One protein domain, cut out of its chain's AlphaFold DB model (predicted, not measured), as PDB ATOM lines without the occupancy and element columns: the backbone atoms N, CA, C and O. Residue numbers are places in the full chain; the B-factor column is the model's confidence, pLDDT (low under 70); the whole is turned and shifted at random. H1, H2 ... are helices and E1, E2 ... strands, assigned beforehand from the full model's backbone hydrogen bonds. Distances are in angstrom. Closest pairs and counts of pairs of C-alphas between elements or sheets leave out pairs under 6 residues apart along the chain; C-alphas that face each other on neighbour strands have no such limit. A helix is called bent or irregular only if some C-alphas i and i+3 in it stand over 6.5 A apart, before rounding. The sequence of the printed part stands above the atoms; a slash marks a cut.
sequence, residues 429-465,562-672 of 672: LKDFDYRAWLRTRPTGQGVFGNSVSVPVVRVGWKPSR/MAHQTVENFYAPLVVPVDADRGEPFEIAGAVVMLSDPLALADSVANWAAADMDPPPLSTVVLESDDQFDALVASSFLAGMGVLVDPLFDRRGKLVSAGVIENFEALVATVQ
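This is residues 429 to 465 and 562 to 672 of the 672 residues of an uncharacterized protein of Nocardia panacis (UniProt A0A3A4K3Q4). A strongly twisted four-stranded sheet, E1, E6, E5 and E3, has a two-stranded ribbon, E2 with E4, packed beside its E3 edge, with H2 and H3 on the sheet at well separated places and the ribbon between them. H1 lies beyond the ribbon, nearer E4 than E2, and H4 only grazes the sheet at its E1 edge. The printed part has 148 residues, with four named helices and six named strands in the order H1 E1 E2 E3 H2 E4 H3 E5 E6 H4. The larger sheet is mixed, the ribbon antiparallel, and the class is mixed, helices and strands. The whole is compact, with a radius of gyration of the C-alphas of 15.0 A and spans of 45 by 42 by 28 A.

The closest C-alphas of H1, residues 434 to 440, and E4, residues 618 to 623, are those of Trp 437 and Val 622, at 6.8 A. E1, residues 457 to 461, is parallel to E6, residues 655 to 663, with N 459 and O 660 at 2.8 A. E2, residues 574 to 579, is antiparallel to E4, with N 576 and O 621 at 2.8 A. E3, residues 591 to 594, is closest to E2 at Val 576 and Met 594, whose C-alphas are 4.7 A apart. E5, residues 642 to 649, is parallel to E3, with N 594 and O 644 at 2.9 A. E5 and E6 form a hairpin, with N 645 and O 659 at 2.9 A; E5 bends by 96 degrees at residue 646 and E6 by 69 degrees at residue 658. H2, residues 598 to 610, is on this sheet, its closest C-alphas to E5 being Asn 607 and Leu 648, at 6.6 A. H3, residues 626 to 638, is on the sheet at a height of 8.7 A and runs across the strands, at 70 degrees to E5 on the local plane. H2 and H3 are apart. H4, residues 664 to 669, is closest to E1 at Gly 460 and Phe 664, whose C-alphas are 4.4 A apart. Every O i to N i+4 pair is within hydrogen-bond range in H1, H3 and H4, and 7 of 9 in H2.

H1 begins at C-alpha 434 (233.072, 172.194, 175.313). E2 is 16.3 A long, E4 15.9 A, E5 15.4 A and E6 19.7 A. H2 is 19.5 A long and irregular, with C-alphas 599 and 602 at 7.1 A; H3 is 18.0 A long. H4 ends at C-alpha 669 (259.499, 157.223, 200.551).

The C-alphas of Ala 563 and Asp 612 are the two farthest apart, at 47.9 A. Residues 466 to 561 are not printed, and C-alphas 465 and 562 are 17.2 A apart across this cut. The links H1 to E1 and E2 to E3 are long. Confidence is low, with pLDDT under 70, in residues 449 to 454, 464 to 465 and 669 to 672.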
ATOM      1  N   LEU A 429     230.460 178.519 183.644       85.62
ATOM      2  CA  LEU A 429     231.324 177.920 182.616       85.62
ATOM      3  C   LEU A 429     231.779 178.953 181.577       85.62
ATOM      4  O   LEU A 429     231.709 178.731 180.363       85.62
ATOM      5  N   LYS A 430     232.262 180.098 182.062       87.06
ATOM      6  CA  LYS A 430     232.839 181.149 181.227       87.06
ATOM      7  C   LYS A 430     234.158 180.675 180.610       87.06
ATOM      8  O   LYS A 430     235.014 180.124 181.302       87.06
ATOM      9  N   ASP A 431     234.309 180.894 179.308       87.62
ATOM     10  CA  ASP A 431     235.455 180.489 178.471       87.62
ATOM     11  C   ASP A 431     235.750 178.972 178.429       87.62
ATOM     12  O   ASP A 431     236.841 178.536 178.062       87.62
ATOM     13  N   PHE A 432     234.754 178.150 178.763       87.50
ATOM     14  CA  PHE A 432     234.840 176.698 178.763       87.50
ATOM     15  C   PHE A 432     234.875 176.107 177.346       87.50
ATOM     16  O   PHE A 432     233.954 176.276 176.540       87.50
ATOM     17  N   ASP A 433     235.908 175.310 177.060       84.44
ATOM     18  CA  ASP A 433     236.025 174.579 175.799       84.44
ATOM     19  C   ASP A 433     235.239 173.257 175.823       84.44
ATOM     20  O   ASP A 433     235.766 172.168 176.085       84.44
ATOM     21  N   TYR A 434     233.951 173.352 175.481       78.12
ATOM     22  CA  TYR A 434     233.072 172.194 175.313       78.12
ATOM     23  C   TYR A 434     233.622 171.185 174.292       78.12
ATOM     24  O   TYR A 434     233.489 169.979 174.493       78.12
ATOM     25  N   ARG A 435     234.256 171.632 173.198       74.88
ATOM     26  CA  ARG A 435     234.733 170.729 172.137       74.88
ATOM     27  C   ARG A 435     235.913 169.900 172.627       74.88
ATOM     28  O   ARG A 435     235.920 168.677 172.455       74.88
ATOM     29  N   ALA A 436     236.886 170.549 173.256       80.69
ATOM     30  CA  ALA A 436     238.038 169.881 173.836       80.69
ATOM     31  C   ALA A 436     237.629 168.916 174.954       80.69
ATOM     32  O   ALA A 436     238.102 167.773 174.982       80.69
ATOM     33  N   TRP A 437     236.702 169.327 175.828       84.62
ATOM     34  CA  TRP A 437     236.177 168.462 176.882       84.62
ATOM     35  C   TRP A 437     235.541 167.193 176.307       84.62
ATOM     36  O   TRP A 437     235.892 166.083 176.705       84.62
ATOM     37  N   LEU A 438     234.660 167.329 175.313       73.50
ATOM     38  CA  LEU A 438     233.965 166.195 174.699       73.50
ATOM     39  C   LEU A 438     234.902 165.231 173.982       73.50
ATOM     40  O   LEU A 438     234.722 164.018 174.075       73.50
ATOM     41  N   ARG A 439     235.920 165.760 173.302       76.38
ATOM     42  CA  ARG A 439     236.933 164.945 172.630       76.38
ATOM     43  C   ARG A 439     237.743 164.108 173.620       76.38
ATOM     44  O   ARG A 439     238.065 162.962 173.330       76.38
ATOM     45  N   THR A 440     238.099 164.679 174.768       81.56
ATOM     46  CA  THR A 440     239.090 164.087 175.683       81.56
ATOM     47  C   THR A 440     238.476 163.320 176.852       81.56
ATOM     48  O   THR A 440     239.114 162.418 177.397       81.56
ATOM     49  N   ARG A 441     237.234 163.626 177.247       82.75
ATOM     50  CA  ARG A 441     236.581 163.019 178.417       82.75
ATOM     51  C   ARG A 441     236.327 161.507 178.306       82.75
ATOM     52  O   ARG A 441     236.529 160.846 179.329       82.75
ATOM     53  N   PRO A 442     235.916 160.931 177.154       75.25
ATOM     54  CA  PRO A 442     235.634 159.495 177.040       75.25
ATOM     55  C   PRO A 442     236.852 158.593 177.280       75.25
ATOM     56  O   PRO A 442     236.707 157.492 177.804       75.25
ATOM     57  N   THR A 443     238.050 159.052 176.911       76.75
ATOM     58  CA  THR A 443     239.314 158.307 177.062       76.75
ATOM     59  C   THR A 443     240.217 158.878 178.162       76.75
ATOM     60  O   THR A 443     241.343 158.405 178.339       76.75
ATOM     61  N   GLY A 444     239.744 159.884 178.898       84.31
ATOM     62  CA  GLY A 444     240.482 160.593 179.938       84.31
ATOM     63  C   GLY A 444     240.027 160.275 181.364       84.31
ATOM     64  O   GLY A 444     239.148 159.447 181.599       84.31
ATOM     65  N   GLN A 445     240.639 160.964 182.327       86.69
ATOM     66  CA  GLN A 445     240.433 160.832 183.766       86.69
ATOM     67  C   GLN A 445     240.600 159.393 184.264       86.69
ATOM     68  O   GLN A 445     239.790 158.899 185.042       86.69
ATOM     69  N   GLY A 446     241.665 158.701 183.858       84.31
ATOM     70  CA  GLY A 446     241.939 157.348 184.354       84.31
ATOM     71  C   GLY A 446     241.953 157.200 185.881       84.31
ATOM     72  O   GLY A 446     241.581 156.137 186.368       84.31
ATOM     73  N   VAL A 447     242.332 158.242 186.629       84.81
ATOM     74  CA  VAL A 447     242.287 158.243 188.102       84.81
ATOM     75  C   VAL A 447     241.026 158.901 188.677       84.81
ATOM     76  O   VAL A 447     240.509 158.436 189.688       84.81
ATOM     77  N   PHE A 448     240.491 159.943 188.031       84.44
ATOM     78  CA  PHE A 448     239.344 160.706 188.553       84.44
ATOM     79  C   PHE A 448     237.988 160.212 188.039       84.44
ATOM     80  O   PHE A 448     236.951 160.565 188.586       84.44
ATOM     81  N   GLY A 449     237.972 159.344 187.027       68.12
ATOM     82  CA  GLY A 449     236.778 158.975 186.270       68.12
ATOM     83  C   GLY A 449     235.686 158.278 187.077       68.12
ATOM     84  O   GLY A 449     234.557 158.230 186.609       68.12
ATOM     85  N   ASN A 450     235.982 157.791 188.282       58.75
ATOM     86  CA  ASN A 450     235.008 157.193 189.202       58.75
ATOM     87  C   ASN A 450     234.951 157.907 190.564       58.75
ATOM     88  O   ASN A 450     234.370 157.374 191.508       58.75
ATOM     89  N   SER A 451     235.578 159.080 190.696       54.09
ATOM     90  CA  SER A 451     235.654 159.798 191.970       54.09
ATOM     91  C   SER A 451     234.319 160.480 192.266       54.09
ATOM     92  O   SER A 451     234.050 161.589 191.828       54.09
ATOM     93  N   VAL A 452     233.457 159.778 192.998       47.91
ATOM     94  CA  VAL A 452     232.272 160.341 193.650       47.91
ATOM     95  C   VAL A 452     232.661 160.654 195.088       47.91
ATOM     96  O   VAL A 452     233.047 159.726 195.792       47.91
ATOM     97  N   SER A 453     232.556 161.928 195.495       52.66
ATOM     98  CA  SER A 453     232.558 162.428 196.889       52.66
ATOM     99  C   SER A 453     233.219 161.475 197.896       52.66
ATOM    100  O   SER A 453     232.564 160.817 198.709       52.66
ATOM    101  N   VAL A 454     234.536 161.330 197.772       57.84
ATOM    102  CA  VAL A 454     235.356 160.532 198.688       57.84
ATOM    103  C   VAL A 454     235.948 161.467 199.747       57.84
ATOM    104  O   VAL A 454     236.083 162.662 199.498       57.84
ATOM    105  N   PRO A 455     236.331 160.969 200.936       79.00
ATOM    106  CA  PRO A 455     237.155 161.739 201.867       79.00
ATOM    107  C   PRO A 455     238.431 162.251 201.182       79.00
ATOM    108  O   PRO A 455     238.753 161.854 200.068       79.00
ATOM    109  N   VAL A 456     239.210 163.085 201.864       84.56
ATOM    110  CA  VAL A 456     240.525 163.521 201.367       84.56
ATOM    111  C   VAL A 456     241.395 162.309 200.974       84.56
ATOM    112  O   VAL A 456     241.788 161.517 201.835       84.56
ATOM    113  N   VAL A 457     241.693 162.164 199.679       86.31
ATOM    114  CA  VAL A 457     242.487 161.065 199.100       86.31
ATOM    115  C   VAL A 457     243.776 161.626 198.518       86.31
ATOM    116  O   VAL A 457     243.762 162.616 197.795       86.31
ATOM    117  N   ARG A 458     244.903 160.962 198.792       86.69
ATOM    118  CA  ARG A 458     246.196 161.295 198.183       86.69
ATOM    119  C   ARG A 458     246.324 160.641 196.815       86.69
ATOM    120  O   ARG A 458     246.219 159.421 196.693       86.69
ATOM    121  N   VAL A 459     246.591 161.447 195.798       88.81
ATOM    122  CA  VAL A 459     246.762 161.018 194.411       88.81
ATOM    123  C   VAL A 459     248.225 161.183 194.026       88.81
ATOM    124  O   VAL A 459     248.757 162.291 193.988       88.81
ATOM    125  N   GLY A 460     248.882 160.065 193.719       88.50
ATOM    126  CA  GLY A 460     250.278 160.068 193.302       88.50
ATOM    127  C   GLY A 460     250.459 160.647 191.902       88.50
ATOM    128  O   GLY A 460     250.019 160.062 190.909       88.50
ATOM    129  N   TRP A 461     251.158 161.773 191.819       91.44
ATOM    130  CA  TRP A 461     251.604 162.394 190.583       91.44
ATOM    131  C   TRP A 461     252.976 161.877 190.169       91.44
ATOM    132  O   TRP A 461     253.960 161.998 190.902       91.44
ATOM    133  N   LYS A 462     253.043 161.318 188.957       87.19
ATOM    134  CA  LYS A 462     254.293 160.885 188.333       87.19
ATOM    135  C   LYS A 462     254.586 161.746 187.089       87.19
ATOM    136  O   LYS A 462     254.031 161.440 186.026       87.19
ATOM    137  N   PRO A 463     255.469 162.768 187.196       74.38
ATOM    138  CA  PRO A 463     255.734 163.753 186.132       74.38
ATOM    139  C   PRO A 463     256.319 163.147 184.855       74.38
ATOM    140  O   PRO A 463     256.254 163.727 183.775       74.38
ATOM    141  N   SER A 464     256.939 161.973 184.960       66.12
ATOM    142  CA  SER A 464     257.628 161.334 183.850       66.12
ATOM    143  C   SER A 464     256.708 160.380 183.090       66.12
ATOM    144  O   SER A 464     256.570 159.198 183.413       66.12
ATOM    145  N   ARG A 465     256.170 160.855 181.965       62.75
ATOM    146  CA  ARG A 465     255.996 159.974 180.804       62.75
ATOM    147  C   ARG A 465     257.403 159.643 180.322       62.75
ATOM    148  O   ARG A 465     258.133 160.546 179.921       62.75
ATOM    149  N   MET A 562     247.291 148.605 172.133       76.19
ATOM    150  CA  MET A 562     245.936 149.160 172.022       76.19
ATOM    151  C   MET A 562     244.914 148.428 172.902       76.19
ATOM    152  O   MET A 562     244.079 149.078 173.525       76.19
ATOM    153  N   ALA A 563     244.976 147.098 172.996       73.50
ATOM    154  CA  ALA A 563     244.013 146.311 173.768       73.50
ATOM    155  C   ALA A 563     244.194 146.438 175.288       73.50
ATOM    156  O   ALA A 563     243.222 146.336 176.037       73.50
ATOM    157  N   HIS A 564     245.429 146.664 175.746       78.69
ATOM    158  CA  HIS A 564     245.755 146.808 177.169       78.69
ATOM    159  C   HIS A 564     245.907 148.269 177.622       78.69
ATOM    160  O   HIS A 564     246.143 148.520 178.807       78.69
ATOM    161  N   GLN A 565     245.756 149.236 176.712       77.69
ATOM    162  CA  GLN A 565     245.614 150.644 177.060       77.69
ATOM    163  C   GLN A 565     244.200 150.891 177.591       77.69
ATOM    164  O   GLN A 565     243.213 150.712 176.881       77.69
ATOM    165  N   THR A 566     244.101 151.299 178.856       72.88
ATOM    166  CA  THR A 566     242.804 151.538 179.507       72.88
ATOM    167  C   THR A 566     242.334 152.974 179.373       72.88
ATOM    168  O   THR A 566     241.134 153.211 179.370       72.88
ATOM    169  N   VAL A 567     243.273 153.915 179.260       79.50
ATOM    170  CA  VAL A 567     242.997 155.341 179.074       79.50
ATOM    171  C   VAL A 567     244.039 155.983 178.173       79.50
ATOM    172  O   VAL A 567     245.172 155.509 178.050       79.50
ATOM    173  N   GLU A 568     243.658 157.078 177.537       82.44
ATOM    174  CA  GLU A 568     244.580 157.964 176.850       82.44
ATOM    175  C   GLU A 568     245.222 158.941 177.835       82.44
ATOM    176  O   GLU A 568     246.452 159.019 177.893       82.44
ATOM    177  N   ASN A 569     244.417 159.617 178.650       87.31
ATOM    178  CA  ASN A 569     244.893 160.526 179.685       87.31
ATOM    179  C   ASN A 569     244.530 159.990 181.070       87.31
ATOM    180  O   ASN A 569     243.403 159.565 181.330       87.31
ATOM    181  N   PHE A 570     245.514 159.965 181.962       89.06
ATOM    182  CA  PHE A 570     245.335 159.395 183.289       89.06
ATOM    183  C   PHE A 570     244.801 160.415 184.292       89.06
ATOM    184  O   PHE A 570     243.941 160.065 185.095       89.06
ATOM    185  N   TYR A 571     245.264 161.662 184.222       91.50
ATOM    186  CA  TYR A 571     244.790 162.752 185.076       91.50
ATOM    187  C   TYR A 571     243.788 163.641 184.333       91.50
ATOM    188  O   TYR A 571     242.730 163.947 184.863       91.50
ATOM    189  N   ALA A 572     244.086 164.007 183.087       92.69
ATOM    190  CA  ALA A 572     243.254 164.897 182.275       92.69
ATOM    191  C   ALA A 572     242.091 164.153 181.566       92.69
ATOM    192  O   ALA A 572     242.220 162.954 181.325       92.69
ATOM    193  N   PRO A 573     240.991 164.822 181.169       92.94
ATOM    194  CA  PRO A 573     240.801 166.259 181.280       92.94
ATOM    195  C   PRO A 573     240.366 166.737 182.660       92.94
ATOM    196  O   PRO A 573     239.726 165.992 183.394       92.94
ATOM    197  N   LEU A 574     240.709 167.974 183.007       94.69
ATOM    198  CA  LEU A 574     240.239 168.668 184.209       94.69
ATOM    199  C   LEU A 574     239.947 170.127 183.866       94.69
ATOM    200  O   LEU A 574     240.551 170.680 182.949       94.69
ATOM    201  N   VAL A 575     239.036 170.743 184.609       94.94
ATOM    202  CA  VAL A 575     238.739 172.172 184.504       94.94
ATOM    203  C   VAL A 575     239.555 172.914 185.541       94.94
ATOM    204  O   VAL A 575     239.524 172.560 186.715       94.94
ATOM    205  N   VAL A 576     240.276 173.941 185.121       96.44
ATOM    206  CA  VAL A 576     240.986 174.857 186.010       96.44
ATOM    207  C   VAL A 576     240.186 176.152 186.043       96.44
ATOM    208  O   VAL A 576     240.088 176.810 185.003       96.44
ATOM    209  N   PRO A 577     239.591 176.525 187.186       95.94
ATOM    210  CA  PRO A 577     239.069 177.867 187.356       95.94
ATOM    211  C   PRO A 577     240.233 178.863 187.344       95.94
ATOM    212  O   PRO A 577     241.293 178.603 187.914       95.94
ATOM    213  N   VAL A 578     240.048 179.991 186.673       94.12
ATOM    214  CA  VAL A 578     241.047 181.045 186.490       94.12
ATOM    215  C   VAL A 578     240.439 182.344 186.984       94.12
ATOM    216  O   VAL A 578     239.328 182.691 186.583       94.12
ATOM    217  N   ASP A 579     241.165 183.064 187.833       92.94
ATOM    218  CA  ASP A 579     240.793 184.415 188.250       92.94
ATOM    219  C   ASP A 579     240.715 185.302 186.997       92.94
ATOM    220  O   ASP A 579     241.714 185.494 186.297       92.94
ATOM    221  N   ALA A 580     239.514 185.782 186.668       85.94
ATOM    222  CA  ALA A 580     239.272 186.511 185.427       85.94
ATOM    223  C   ALA A 580     240.004 187.862 185.381       85.94
ATOM    224  O   ALA A 580     240.326 188.329 184.286       85.94
ATOM    225  N   ASP A 581     240.304 188.451 186.541       85.12
ATOM    226  CA  ASP A 581     240.974 189.746 186.652       85.12
ATOM    227  C   ASP A 581     242.497 189.594 186.537       85.12
ATOM    228  O   ASP A 581     243.170 190.425 185.922       85.12
ATOM    229  N   ARG A 582     243.054 188.514 187.102       86.94
ATOM    230  CA  ARG A 582     244.508 188.255 187.103       86.94
ATOM    231  C   ARG A 582     244.986 187.415 185.921       86.94
ATOM    232  O   ARG A 582     246.150 187.510 185.539       86.94
ATOM    233  N   GLY A 583     244.116 186.587 185.350       86.56
ATOM    234  CA  GLY A 583     244.485 185.602 184.333       86.56
ATOM    235  C   GLY A 583     245.355 184.459 184.874       86.56
ATOM    236  O   GLY A 583     246.061 183.810 184.102       86.56
ATOM    237  N   GLU A 584     245.317 184.218 186.185       91.31
ATOM    238  CA  GLU A 584     246.085 183.180 186.881       91.31
ATOM    239  C   GLU A 584     245.146 182.085 187.417       91.31
ATOM    240  O   GLU A 584     243.972 182.365 187.681       91.31
ATOM    241  N   PRO A 585     245.616 180.829 187.566       94.94
ATOM    242  CA  PRO A 585     244.815 179.768 188.173       94.94
ATOM    243  C   PRO A 585     244.250 180.201 189.527       94.94
ATOM    244  O   PRO A 585     244.955 180.800 190.335       94.94
ATOM    245  N   PHE A 586     242.982 179.888 189.781       95.62
ATOM    246  CA  PHE A 586     242.356 180.179 191.061       95.62
ATOM    247  C   PHE A 586     242.995 179.336 192.170       95.62
ATOM    248  O   PHE A 586     243.168 178.115 192.049       95.62
ATOM    249  N   GLU A 587     243.323 180.011 193.266       94.12
ATOM    250  CA  GLU A 587     244.002 179.443 194.420       94.12
ATOM    251  C   GLU A 587     243.103 179.518 195.652       94.12
ATOM    252  O   GLU A 587     242.507 180.552 195.947       94.12
ATOM    253  N   ILE A 588     243.060 178.433 196.421       91.69
ATOM    254  CA  ILE A 588     242.340 178.374 197.691       91.69
ATOM    255  C   ILE A 588     243.201 177.658 198.730       91.69
ATOM    256  O   ILE A 588     243.791 176.614 198.455       91.69
ATOM    257  N   ALA A 589     243.322 178.239 199.926       87.88
ATOM    258  CA  ALA A 589     244.131 177.684 201.018       87.88
ATOM    259  C   ALA A 589     245.577 177.289 200.609       87.88
ATOM    260  O   ALA A 589     246.109 176.284 201.080       87.88
ATOM    261  N   GLY A 590     246.213 178.079 199.733       92.44
ATOM    262  CA  GLY A 590     247.577 177.831 199.244       92.44
ATOM    263  C   GLY A 590     247.691 176.694 198.222       92.44
ATOM    264  O   GLY A 590     248.771 176.123 198.064       92.44
ATOM    265  N   ALA A 591     246.591 176.330 197.559       95.69
ATOM    266  CA  ALA A 591     246.569 175.299 196.535       95.69
ATOM    267  C   ALA A 591     245.814 175.737 195.277       95.69
ATOM    268  O   ALA A 591     244.760 176.363 195.364       95.69
ATOM    269  N   VAL A 592     246.325 175.330 194.115       97.06
ATOM    270  CA  VAL A 592     245.622 175.465 192.834       97.06
ATOM    271  C   VAL A 592     244.475 174.459 192.780       97.06
ATOM    272  O   VAL A 592     244.650 173.285 193.130       97.06
ATOM    273  N   VAL A 593     243.310 174.914 192.323       95.75
ATOM    274  CA  VAL A 593     242.094 174.100 192.238       95.75
ATOM    275  C   VAL A 593     241.873 173.572 190.825       95.75
ATOM    276  O   VAL A 593     242.040 174.285 189.838       95.75
ATOM    277  N   MET A 594     241.446 172.316 190.732       96.12
ATOM    278  CA  MET A 594     240.947 171.703 189.505       96.12
ATOM    279  C   MET A 594     239.633 170.969 189.779       96.12
ATOM    280  O   MET A 594     239.412 170.485 190.889       96.12
ATOM    281  N   LEU A 595     238.785 170.837 188.764       93.50
ATOM    282  CA  LEU A 595     237.523 170.106 188.839       93.50
ATOM    283  C   LEU A 595     237.488 168.971 187.817       93.50
ATOM    284  O   LEU A 595     237.871 169.145 186.656       93.50
ATOM    285  N   SER A 596     237.011 167.804 188.243       90.88
ATOM    286  CA  SER A 596     236.799 166.651 187.369       90.88
ATOM    287  C   SER A 596     235.435 166.662 186.675       90.88
ATOM    288  O   SER A 596     235.275 166.003 185.640       90.88
ATOM    289  N   ASP A 597     234.483 167.447 187.180       87.38
ATOM    290  CA  ASP A 597     233.181 167.683 186.562       87.38
ATOM    291  C   ASP A 597     232.925 169.196 186.390       87.38
ATOM    292  O   ASP A 597     232.782 169.897 187.393       87.38
ATOM    293  N   PRO A 598     232.851 169.729 185.152       89.00
ATOM    294  CA  PRO A 598     232.538 171.138 184.911       89.00
ATOM    295  C   PRO A 598     231.190 171.546 185.510       89.00
ATOM    296  O   PRO A 598     231.058 172.658 186.013       89.00
ATOM    297  N   LEU A 599     230.193 170.656 185.497       86.56
ATOM    298  CA  LEU A 599     228.848 170.986 185.974       86.56
ATOM    299  C   LEU A 599     228.789 171.141 187.501       86.56
ATOM    300  O   LEU A 599     227.813 171.674 188.019       86.56
ATOM    301  N   ALA A 600     229.837 170.724 188.218       87.25
ATOM    302  CA  ALA A 600     229.963 170.906 189.661       87.25
ATOM    303  C   ALA A 600     230.557 172.271 190.057       87.25
ATOM    304  O   ALA A 600     230.667 172.555 191.251       87.25
ATOM    305  N   LEU A 601     230.964 173.116 189.098       91.38
ATOM    306  CA  LEU A 601     231.624 174.392 189.394       91.38
ATOM    307  C   LEU A 601     230.732 175.329 190.218       91.38
ATOM    308  O   LEU A 601     231.204 175.877 191.210       91.38
ATOM    309  N   ALA A 602     229.449 175.457 189.869       89.81
ATOM    310  CA  ALA A 602     228.508 176.306 190.602       89.81
ATOM    311  C   ALA A 602     228.354 175.866 192.071       89.81
ATOM    312  O   ALA A 602     228.491 176.674 192.991       89.81
ATOM    313  N   ASP A 603     228.156 174.564 192.299       91.44
ATOM    314  CA  ASP A 603     228.052 173.991 193.647       91.44
ATOM    315  C   ASP A 603     229.362 174.141 194.437       91.44
ATOM    316  O   ASP A 603     229.344 174.396 195.645       91.44
ATOM    317  N   SER A 604     230.506 174.020 193.760       92.94
ATOM    318  CA  SER A 604     231.830 174.181 194.370       92.94
ATOM    319  C   SER A 604     232.070 175.629 194.796       92.94
ATOM    320  O   SER A 604     232.431 175.875 195.942       92.94
ATOM    321  N   VAL A 605     231.773 176.595 193.924       94.19
ATOM    322  CA  VAL A 605     231.840 178.033 194.227       94.19
ATOM    323  C   VAL A 605     230.936 178.386 195.409       94.19
ATOM    324  O   VAL A 605     231.375 179.066 196.337       94.19
ATOM    325  N   ALA A 606     229.706 177.863 195.437       93.81
ATOM    326  CA  ALA A 606     228.792 178.057 196.560       93.81
ATOM    327  C   ALA A 606     229.333 177.447 197.868       93.81
ATOM    328  O   ALA A 606     229.173 178.035 198.941       93.81
ATOM    329  N   ASN A 607     229.995 176.287 197.800       95.12
ATOM    330  CA  ASN A 607     230.658 175.683 198.953       95.12
ATOM    331  C   ASN A 607     231.826 176.538 199.466       95.12
ATOM    332  O   ASN A 607     231.928 176.739 200.675       95.12
ATOM    333  N   TRP A 608     232.673 177.049 198.572       95.19
ATOM    334  CA  TRP A 608     233.832 177.870 198.930       95.19
ATOM    335  C   TRP A 608     233.404 179.202 199.556       95.19
ATOM    336  O   TRP A 608     233.912 179.568 200.613       95.19
ATOM    337  N   ALA A 609     232.394 179.867 198.990       93.94
ATOM    338  CA  ALA A 609     231.796 181.063 199.587       93.94
ATOM    339  C   ALA A 609     231.201 180.765 200.979       93.94
ATOM    340  O   ALA A 609     231.448 181.477 201.949       93.94
ATOM    341  N   ALA A 610     230.489 179.640 201.141       94.81
ATOM    342  CA  ALA A 610     229.955 179.219 202.443       94.81
ATOM    343  C   ALA A 610     231.037 178.849 203.481       94.81
ATOM    344  O   ALA A 610     230.718 178.699 204.667       94.81
ATOM    345  N   ALA A 611     232.285 178.676 203.042       94.50
ATOM    346  CA  ALA A 611     233.462 178.442 203.867       94.50
ATOM    347  C   ALA A 611     234.289 179.719 204.125       94.50
ATOM    348  O   ALA A 611     235.385 179.603 204.671       94.50
ATOM    349  N   ASP A 612     233.758 180.903 203.782       91.69
ATOM    350  CA  ASP A 612     234.406 182.219 203.947       91.69
ATOM    351  C   ASP A 612     235.662 182.386 203.062       91.69
ATOM    352  O   ASP A 612     236.652 183.003 203.451       91.69
ATOM    353  N   MET A 613     235.642 181.778 201.868       90.25
ATOM    354  CA  MET A 613     236.738 181.795 200.886       90.25
ATOM    355  C   MET A 613     236.347 182.505 199.577       90.25
ATOM    356  O   MET A 613     236.889 182.161 198.530       90.25
ATOM    357  N   ASP A 614     235.387 183.438 199.646       87.44
ATOM    358  CA  ASP A 614     234.745 184.169 198.538       87.44
ATOM    359  C   ASP A 614     235.586 184.237 197.244       87.44
ATOM    360  O   ASP A 614     236.510 185.052 197.142       87.44
ATOM    361  N   PRO A 615     235.297 183.375 196.248       90.88
ATOM    362  CA  PRO A 615     236.054 183.358 195.005       90.88
ATOM    363  C   PRO A 615     235.794 184.633 194.177       90.88
ATOM    364  O   PRO A 615     234.668 185.141 194.172       90.88
ATOM    365  N   PRO A 616     236.805 185.144 193.447       91.75
ATOM    366  CA  PRO A 616     236.636 186.261 192.516       91.75
ATOM    367  C   PRO A 616     235.779 185.838 191.311       91.75
ATOM    368  O   PRO A 616     235.416 184.665 191.191       91.75
ATOM    369  N   PRO A 617     235.462 186.746 190.370       90.38
ATOM    370  CA  PRO A 617     234.923 186.344 189.076       90.38
ATOM    371  C   PRO A 617     235.838 185.304 188.409       90.38
ATOM    372  O   PRO A 617     237.029 185.544 188.206       90.38
ATOM    373  N   LEU A 618     235.284 184.136 188.079       92.25
ATOM    374  CA  LEU A 618     236.042 183.026 187.504       92.25
ATOM    375  C   LEU A 618     235.777 182.894 186.001       92.25
ATOM    376  O   LEU A 618     234.654 183.043 185.523       92.25
ATOM    377  N   SER A 619     236.838 182.571 185.271       91.31
ATOM    378  CA  SER A 619     236.800 181.956 183.943       91.31
ATOM    379  C   SER A 619     237.308 180.516 184.049       91.31
ATOM    380  O   SER A 619     237.725 180.078 185.124       91.31
ATOM    381  N   THR A 620     237.268 179.747 182.965       93.00
ATOM    382  CA  THR A 620     237.686 178.343 182.981       93.00
ATOM    383  C   THR A 620     238.667 178.028 181.863       93.00
ATOM    384  O   THR A 620     238.630 178.609 180.783       93.00
ATOM    385  N   VAL A 621     239.563 177.080 182.133       92.75
ATOM    386  CA  VAL A 621     240.469 176.493 181.144       92.75
ATOM    387  C   VAL A 621     240.385 174.978 181.249       92.75
ATOM    388  O   VAL A 621     240.410 174.419 182.345       92.75
ATOM    389  N   VAL A 622     240.311 174.292 180.108       93.00
ATOM    390  CA  VAL A 622     240.346 172.827 180.060       93.00
ATOM    391  C   VAL A 622     241.793 172.361 179.922       93.00
ATOM    392  O   VAL A 622     242.468 172.661 178.941       93.00
ATOM    393  N   LEU A 623     242.272 171.579 180.889       94.75
ATOM    394  CA  LEU A 623     243.472 170.766 180.711       94.75
ATOM    395  C   LEU A 623     243.071 169.554 179.886       94.75
ATOM    396  O   LEU A 623     242.451 168.641 180.402       94.75
ATOM    397  N   GLU A 624     243.404 169.531 178.609       92.00
ATOM    398  CA  GLU A 624     243.039 168.465 177.676       92.00
ATOM    399  C   GLU A 624     243.918 167.225 177.809       92.00
ATOM    400  O   GLU A 624     243.525 166.108 177.462       92.00
ATOM    401  N   SER A 625     245.148 167.434 178.270       92.25
ATOM    402  CA  SER A 625     246.175 166.410 178.285       92.25
ATOM    403  C   SER A 625     246.907 166.343 179.611       92.25
ATOM    404  O   SER A 625     247.141 167.317 180.320       92.25
ATOM    405  N   ASP A 626     247.357 165.136 179.888       91.81
ATOM    406  CA  ASP A 626     248.301 164.811 180.945       91.81
ATOM    407  C   ASP A 626     249.591 165.646 180.910       91.81
ATOM    408  O   ASP A 626     250.200 165.833 181.953       91.81
ATOM    409  N   ASP A 627     250.017 166.124 179.736       91.12
ATOM    410  CA  ASP A 627     251.214 166.960 179.607       91.12
ATOM    411  C   ASP A 627     250.959 168.379 180.139       91.12
ATOM    412  O   ASP A 627     251.813 168.945 180.817       91.12
ATOM    413  N   GLN A 628     249.771 168.934 179.871       93.62
ATOM    414  CA  GLN A 628     249.329 170.205 180.455       93.62
ATOM    415  C   GLN A 628     249.123 170.064 181.968       93.62
ATOM    416  O   GLN A 628     249.549 170.934 182.724       93.62
ATOM    417  N   PHE A 629     248.545 168.943 182.416       94.94
ATOM    418  CA  PHE A 629     248.447 168.617 183.840       94.94
ATOM    419  C   PHE A 629     249.830 168.558 184.503       94.94
ATOM    420  O   PHE A 629     250.052 169.212 185.516       94.94
ATOM    421  N   ASP A 630     250.779 167.821 183.915       94.25
ATOM    422  CA  ASP A 630     252.135 167.693 184.453       94.25
ATOM    423  C   ASP A 630     252.841 169.055 184.535       94.25
ATOM    424  O   ASP A 630     253.511 169.330 185.529       94.25
ATOM    425  N   ALA A 631     252.671 169.913 183.524       94.19
ATOM    426  CA  ALA A 631     253.235 171.260 183.517       94.19
ATOM    427  C   ALA A 631     252.673 172.131 184.652       94.19
ATOM    428  O   ALA A 631     253.451 172.769 185.360       94.19
ATOM    429  N   LEU A 632     251.350 172.119 184.853       95.38
ATOM    430  CA  LEU A 632     250.690 172.917 185.889       95.38
ATOM    431  C   LEU A 632     250.999 172.413 187.304       95.38
ATOM    432  O   LEU A 632     251.265 173.211 188.201       95.38
ATOM    433  N   VAL A 633     251.013 171.096 187.524       95.56
ATOM    434  CA  VAL A 633     251.390 170.535 188.832       95.56
ATOM    435  C   VAL A 633     252.854 170.838 189.143       95.56
ATOM    436  O   VAL A 633     253.171 171.262 190.255       95.56
ATOM    437  N   ALA A 634     253.749 170.686 188.162       94.06
ATOM    438  CA  ALA A 634     255.161 170.998 188.345       94.06
ATOM    439  C   ALA A 634     255.387 172.476 188.688       94.06
ATOM    440  O   ALA A 634     256.130 172.765 189.626       94.06
ATOM    441  N   SER A 635     254.751 173.404 187.965       94.56
ATOM    442  CA  SER A 635     254.884 174.837 188.247       94.56
ATOM    443  C   SER A 635     254.307 175.209 189.613       94.56
ATOM    444  O   SER A 635     254.942 175.964 190.346       94.56
ATOM    445  N   SER A 636     253.169 174.624 189.996       95.25
ATOM    446  CA  SER A 636     252.537 174.857 191.302       95.25
ATOM    447  C   SER A 636     253.441 174.405 192.450       95.25
ATOM    448  O   SER A 636     253.693 175.165 193.384       95.25
ATOM    449  N   PHE A 637     254.022 173.204 192.353       94.38
ATOM    450  CA  PHE A 637     254.945 172.700 193.373       94.38
ATOM    451  C   PHE A 637     256.240 173.512 193.446       94.38
ATOM    452  O   PHE A 637     256.752 173.744 194.540       94.38
ATOM    453  N   LEU A 638     256.762 173.982 192.308       93.31
ATOM    454  CA  LEU A 638     257.922 174.883 192.283       93.31
ATOM    455  C   LEU A 638     257.626 176.230 192.959       93.31
ATOM    456  O   LEU A 638     258.521 176.801 193.577       93.31
ATOM    457  N   ALA A 639     256.383 176.707 192.882       93.50
ATOM    458  CA  ALA A 639     255.912 177.903 193.576       93.50
ATOM    459  C   ALA A 639     255.577 177.665 195.064       93.50
ATOM    460  O   ALA A 639     255.201 178.602 195.764       93.50
ATOM    461  N   GLY A 640     255.721 176.433 195.570       94.12
ATOM    462  CA  GLY A 640     255.391 176.079 196.953       94.12
ATOM    463  C   GLY A 640     253.891 175.924 197.223       94.12
ATOM    464  O   GLY A 640     253.487 175.921 198.384       94.12
ATOM    465  N   MET A 641     253.078 175.791 196.174       95.06
ATOM    466  CA  MET A 641     251.629 175.627 196.271       95.06
ATOM    467  C   MET A 641     251.221 174.155 196.241       95.06
ATOM    468  O   MET A 641     251.853 173.326 195.584       95.06
ATOM    469  N   GLY A 642     250.127 173.834 196.931       95.75
ATOM    470  CA  GLY A 642     249.445 172.551 196.784       95.75
ATOM    471  C   GLY A 642     248.645 172.467 195.482       95.75
ATOM    472  O   GLY A 642     248.465 173.455 194.772       95.75
ATOM    473  N   VAL A 643     248.120 171.280 195.182       96.56
ATOM    474  CA  VAL A 643     247.152 171.089 194.094       96.56
ATOM    475  C   VAL A 643     246.019 170.199 194.591       96.56
ATOM    476  O   VAL A 643     246.267 169.113 195.129       96.56
ATOM    477  N   LEU A 644     244.784 170.664 194.407       95.56
ATOM    478  CA  LEU A 644     243.564 169.985 194.831       95.56
ATOM    479  C   LEU A 644     242.641 169.737 193.638       95.56
ATOM    480  O   LEU A 644     242.443 170.615 192.803       95.56
ATOM    481  N   VAL A 645     242.035 168.552 193.601       94.44
ATOM    482  CA  VAL A 645     240.976 168.189 192.651       94.44
ATOM    483  C   VAL A 645     239.664 168.001 193.410       94.44
ATOM    484  O   VAL A 645     239.641 167.283 194.408       94.44
ATOM    485  N   ASP A 646     238.596 168.650 192.947       93.12
ATOM    486  CA  ASP A 646     237.250 168.635 193.543       93.12
ATOM    487  C   ASP A 646     237.215 168.961 195.057       93.12
ATOM    488  O   ASP A 646     236.684 168.173 195.854       93.12
ATOM    489  N   PRO A 647     237.810 170.087 195.509       94.00
ATOM    490  CA  PRO A 647     237.869 170.400 196.929       94.00
ATOM    491  C   PRO A 647     236.525 170.880 197.483       94.00
ATOM    492  O   PRO A 647     235.916 171.816 196.962       94.00
ATOM    493  N   LEU A 648     236.119 170.295 198.611       93.44
ATOM    494  CA  LEU A 648     235.003 170.760 199.432       93.44
ATOM    495  C   LEU A 648     235.472 171.064 200.851       93.44
ATOM    496  O   LEU A 648     236.212 170.286 201.463       93.44
ATOM    497  N   PHE A 649     234.965 172.163 201.394       94.12
ATOM    498  CA  PHE A 649     235.277 172.655 202.728       94.12
ATOM    499  C   PHE A 649     234.035 172.645 203.622       94.12
ATOM    500  O   PHE A 649     232.899 172.787 203.161       94.12
ATOM    501  N   ASP A 650     234.243 172.461 204.924       93.44
ATOM    502  CA  ASP A 650     233.209 172.764 205.907       93.44
ATOM    503  C   ASP A 650     233.088 174.283 206.119       93.44
ATOM    504  O   ASP A 650     233.930 175.069 205.689       93.44
ATOM    505  N   ARG A 651     232.050 174.715 206.846       92.88
ATOM    506  CA  ARG A 651     231.821 176.139 207.164       92.88
ATOM    507  C   ARG A 651     232.917 176.788 208.023       92.88
ATOM    508  O   ARG A 651     232.795 177.952 208.379       92.88
ATOM    509  N   ARG A 652     233.929 176.031 208.457       91.00
ATOM    510  CA  ARG A 652     235.095 176.537 209.195       91.00
ATOM    511  C   ARG A 652     236.335 176.610 208.298       91.00
ATOM    512  O   ARG A 652     237.426 176.826 208.819       91.00
ATOM    513  N   GLY A 653     236.187 176.370 206.995       89.69
ATOM    514  CA  GLY A 653     237.287 176.362 206.038       89.69
ATOM    515  C   GLY A 653     238.173 175.118 206.117       89.69
ATOM    516  O   GLY A 653     239.283 175.120 205.589       89.69
ATOM    517  N   LYS A 654     237.731 174.040 206.779       92.38
ATOM    518  CA  LYS A 654     238.495 172.790 206.830       92.38
ATOM    519  C   LYS A 654     238.159 171.920 205.625       92.38
ATOM    520  O   LYS A 654     236.990 171.655 205.364       92.38
ATOM    521  N   LEU A 655     239.188 171.408 204.951       93.06
ATOM    522  CA  LEU A 655     239.035 170.475 203.836       93.06
ATOM    523  C   LEU A 655     238.349 169.174 204.294       93.06
ATOM    524  O   LEU A 655     238.828 168.496 205.208       93.06
ATOM    525  N   VAL A 656     237.228 168.837 203.656       91.75
ATOM    526  CA  VAL A 656     236.401 167.649 203.943       91.75
ATOM    527  C   VAL A 656     236.609 166.565 202.886       91.75
ATOM    528  O   VAL A 656     236.692 165.383 203.217       91.75
ATOM    529  N   SER A 657     236.722 166.973 201.625       90.69
ATOM    530  CA  SER A 657     236.881 166.104 200.458       90.69
ATOM    531  C   SER A 657     237.805 166.791 199.463       90.69
ATOM    532  O   SER A 657     237.668 167.993 199.261       90.69
ATOM    533  N   ALA A 658     238.739 166.040 198.882       91.88
ATOM    534  CA  ALA A 658     239.535 166.428 197.716       91.88
ATOM    535  C   ALA A 658     240.431 165.266 197.275       91.88
ATOM    536  O   ALA A 658     240.884 164.470 198.103       91.88
ATOM    537  N   GLY A 659     240.793 165.249 195.995       91.31
ATOM    538  CA  GLY A 659     242.017 164.609 195.527       91.31
ATOM    539  C   GLY A 659     243.215 165.525 195.780       91.31
ATOM    540  O   GLY A 659     243.384 166.523 195.089       91.31
ATOM    541  N   VAL A 660     244.055 165.194 196.761       93.12
ATOM    542  CA  VAL A 660     245.298 165.922 197.058       93.12
ATOM    543  C   VAL A 660     246.412 165.345 196.205       93.12
ATOM    544  O   VAL A 660     246.772 164.176 196.363       93.12
ATOM    545  N   ILE A 661     246.960 166.145 195.296       93.88
ATOM    546  CA  ILE A 661     248.048 165.693 194.434       93.88
ATOM    547  C   ILE A 661     249.362 165.737 195.218       93.88
ATOM    548  O   ILE A 661     249.728 166.770 195.771       93.88
ATOM    549  N   GLU A 662     250.100 164.629 195.232       91.81
ATOM    550  CA  GLU A 662     251.417 164.528 195.870       91.81
ATOM    551  C   GLU A 662     252.413 163.851 194.925       91.81
ATOM    552  O   GLU A 662     252.046 162.981 194.134       91.81
ATOM    553  N   ASN A 663     253.695 164.223 194.991       89.69
ATOM    554  CA  ASN A 663     254.718 163.564 194.179       89.69
ATOM    555  C   ASN A 663     254.809 162.073 194.548       89.69
ATOM    556  O   ASN A 663     255.010 161.722 195.711       89.69
ATOM    557  N   PHE A 664     254.685 161.196 193.551       85.38
ATOM    558  CA  PHE A 664     254.667 159.749 193.751       85.38
ATOM    559  C   PHE A 664     255.920 159.224 194.465       85.38
ATOM    560  O   PHE A 664     255.807 158.377 195.344       85.38
ATOM    561  N   GLU A 665     257.106 159.736 194.133       81.56
ATOM    562  CA  GLU A 665     258.354 159.285 194.764       81.56
ATOM    563  C   GLU A 665     258.407 159.694 196.245       81.56
ATOM    564  O   GLU A 665     258.863 158.925 197.089       81.56
ATOM    565  N   ALA A 666     257.867 160.871 196.581       78.81
ATOM    566  CA  ALA A 666     257.750 161.315 197.969       78.81
ATOM    567  C   ALA A 666     256.771 160.435 198.761       78.81
ATOM    568  O   ALA A 666     257.082 160.040 199.881       78.81
ATOM    569  N   LEU A 667     255.633 160.067 198.156       73.75
ATOM    570  CA  LEU A 667     254.652 159.162 198.760       73.75
ATOM    571  C   LEU A 667     255.264 157.804 199.112       73.75
ATOM    572  O   LEU A 667     255.085 157.324 200.232       73.75
ATOM    573  N   VAL A 668     255.995 157.198 198.171       70.12
ATOM    574  CA  VAL A 668     256.631 155.886 198.367       70.12
ATOM    575  C   VAL A 668     257.700 155.949 199.459       70.12
ATOM    576  O   VAL A 668     257.763 155.044 200.289       70.12
ATOM    577  N   ALA A 669     258.479 157.032 199.522       64.75
ATOM    578  CA  ALA A 669     259.499 157.223 200.551       64.75
ATOM    579  C   ALA A 669     258.927 157.362 201.975       64.75
ATOM    580  O   ALA A 669     259.621 157.050 202.933       64.75
ATOM    581  N   THR A 670     257.679 157.815 202.135       53.91
ATOM    582  CA  THR A 670     256.997 157.880 203.446       53.91
ATOM    583  C   THR A 670     256.373 156.563 203.919       53.91
ATOM    584  O   THR A 670     255.926 156.494 205.063       53.91
ATOM    585  N   VAL A 671     256.275 155.548 203.052       47.38
ATOM    586  CA  VAL A 671     255.650 154.244 203.361       47.38
ATOM    587  C   VAL A 671     256.699 153.148 203.618       47.38
ATOM    588  O   VAL A 671     256.361 152.104 204.177       47.38
ATOM    589  N   GLN A 672     257.958 153.395 203.243       34.69
ATOM    590  CA  GLN A 672     259.134 152.609 203.639       34.69
ATOM    591  C   GLN A 672     259.694 153.118 204.967       34.69
ATOM    592  O   GLN A 672     260.186 152.267 205.743       34.69
TER     593      GLN A 672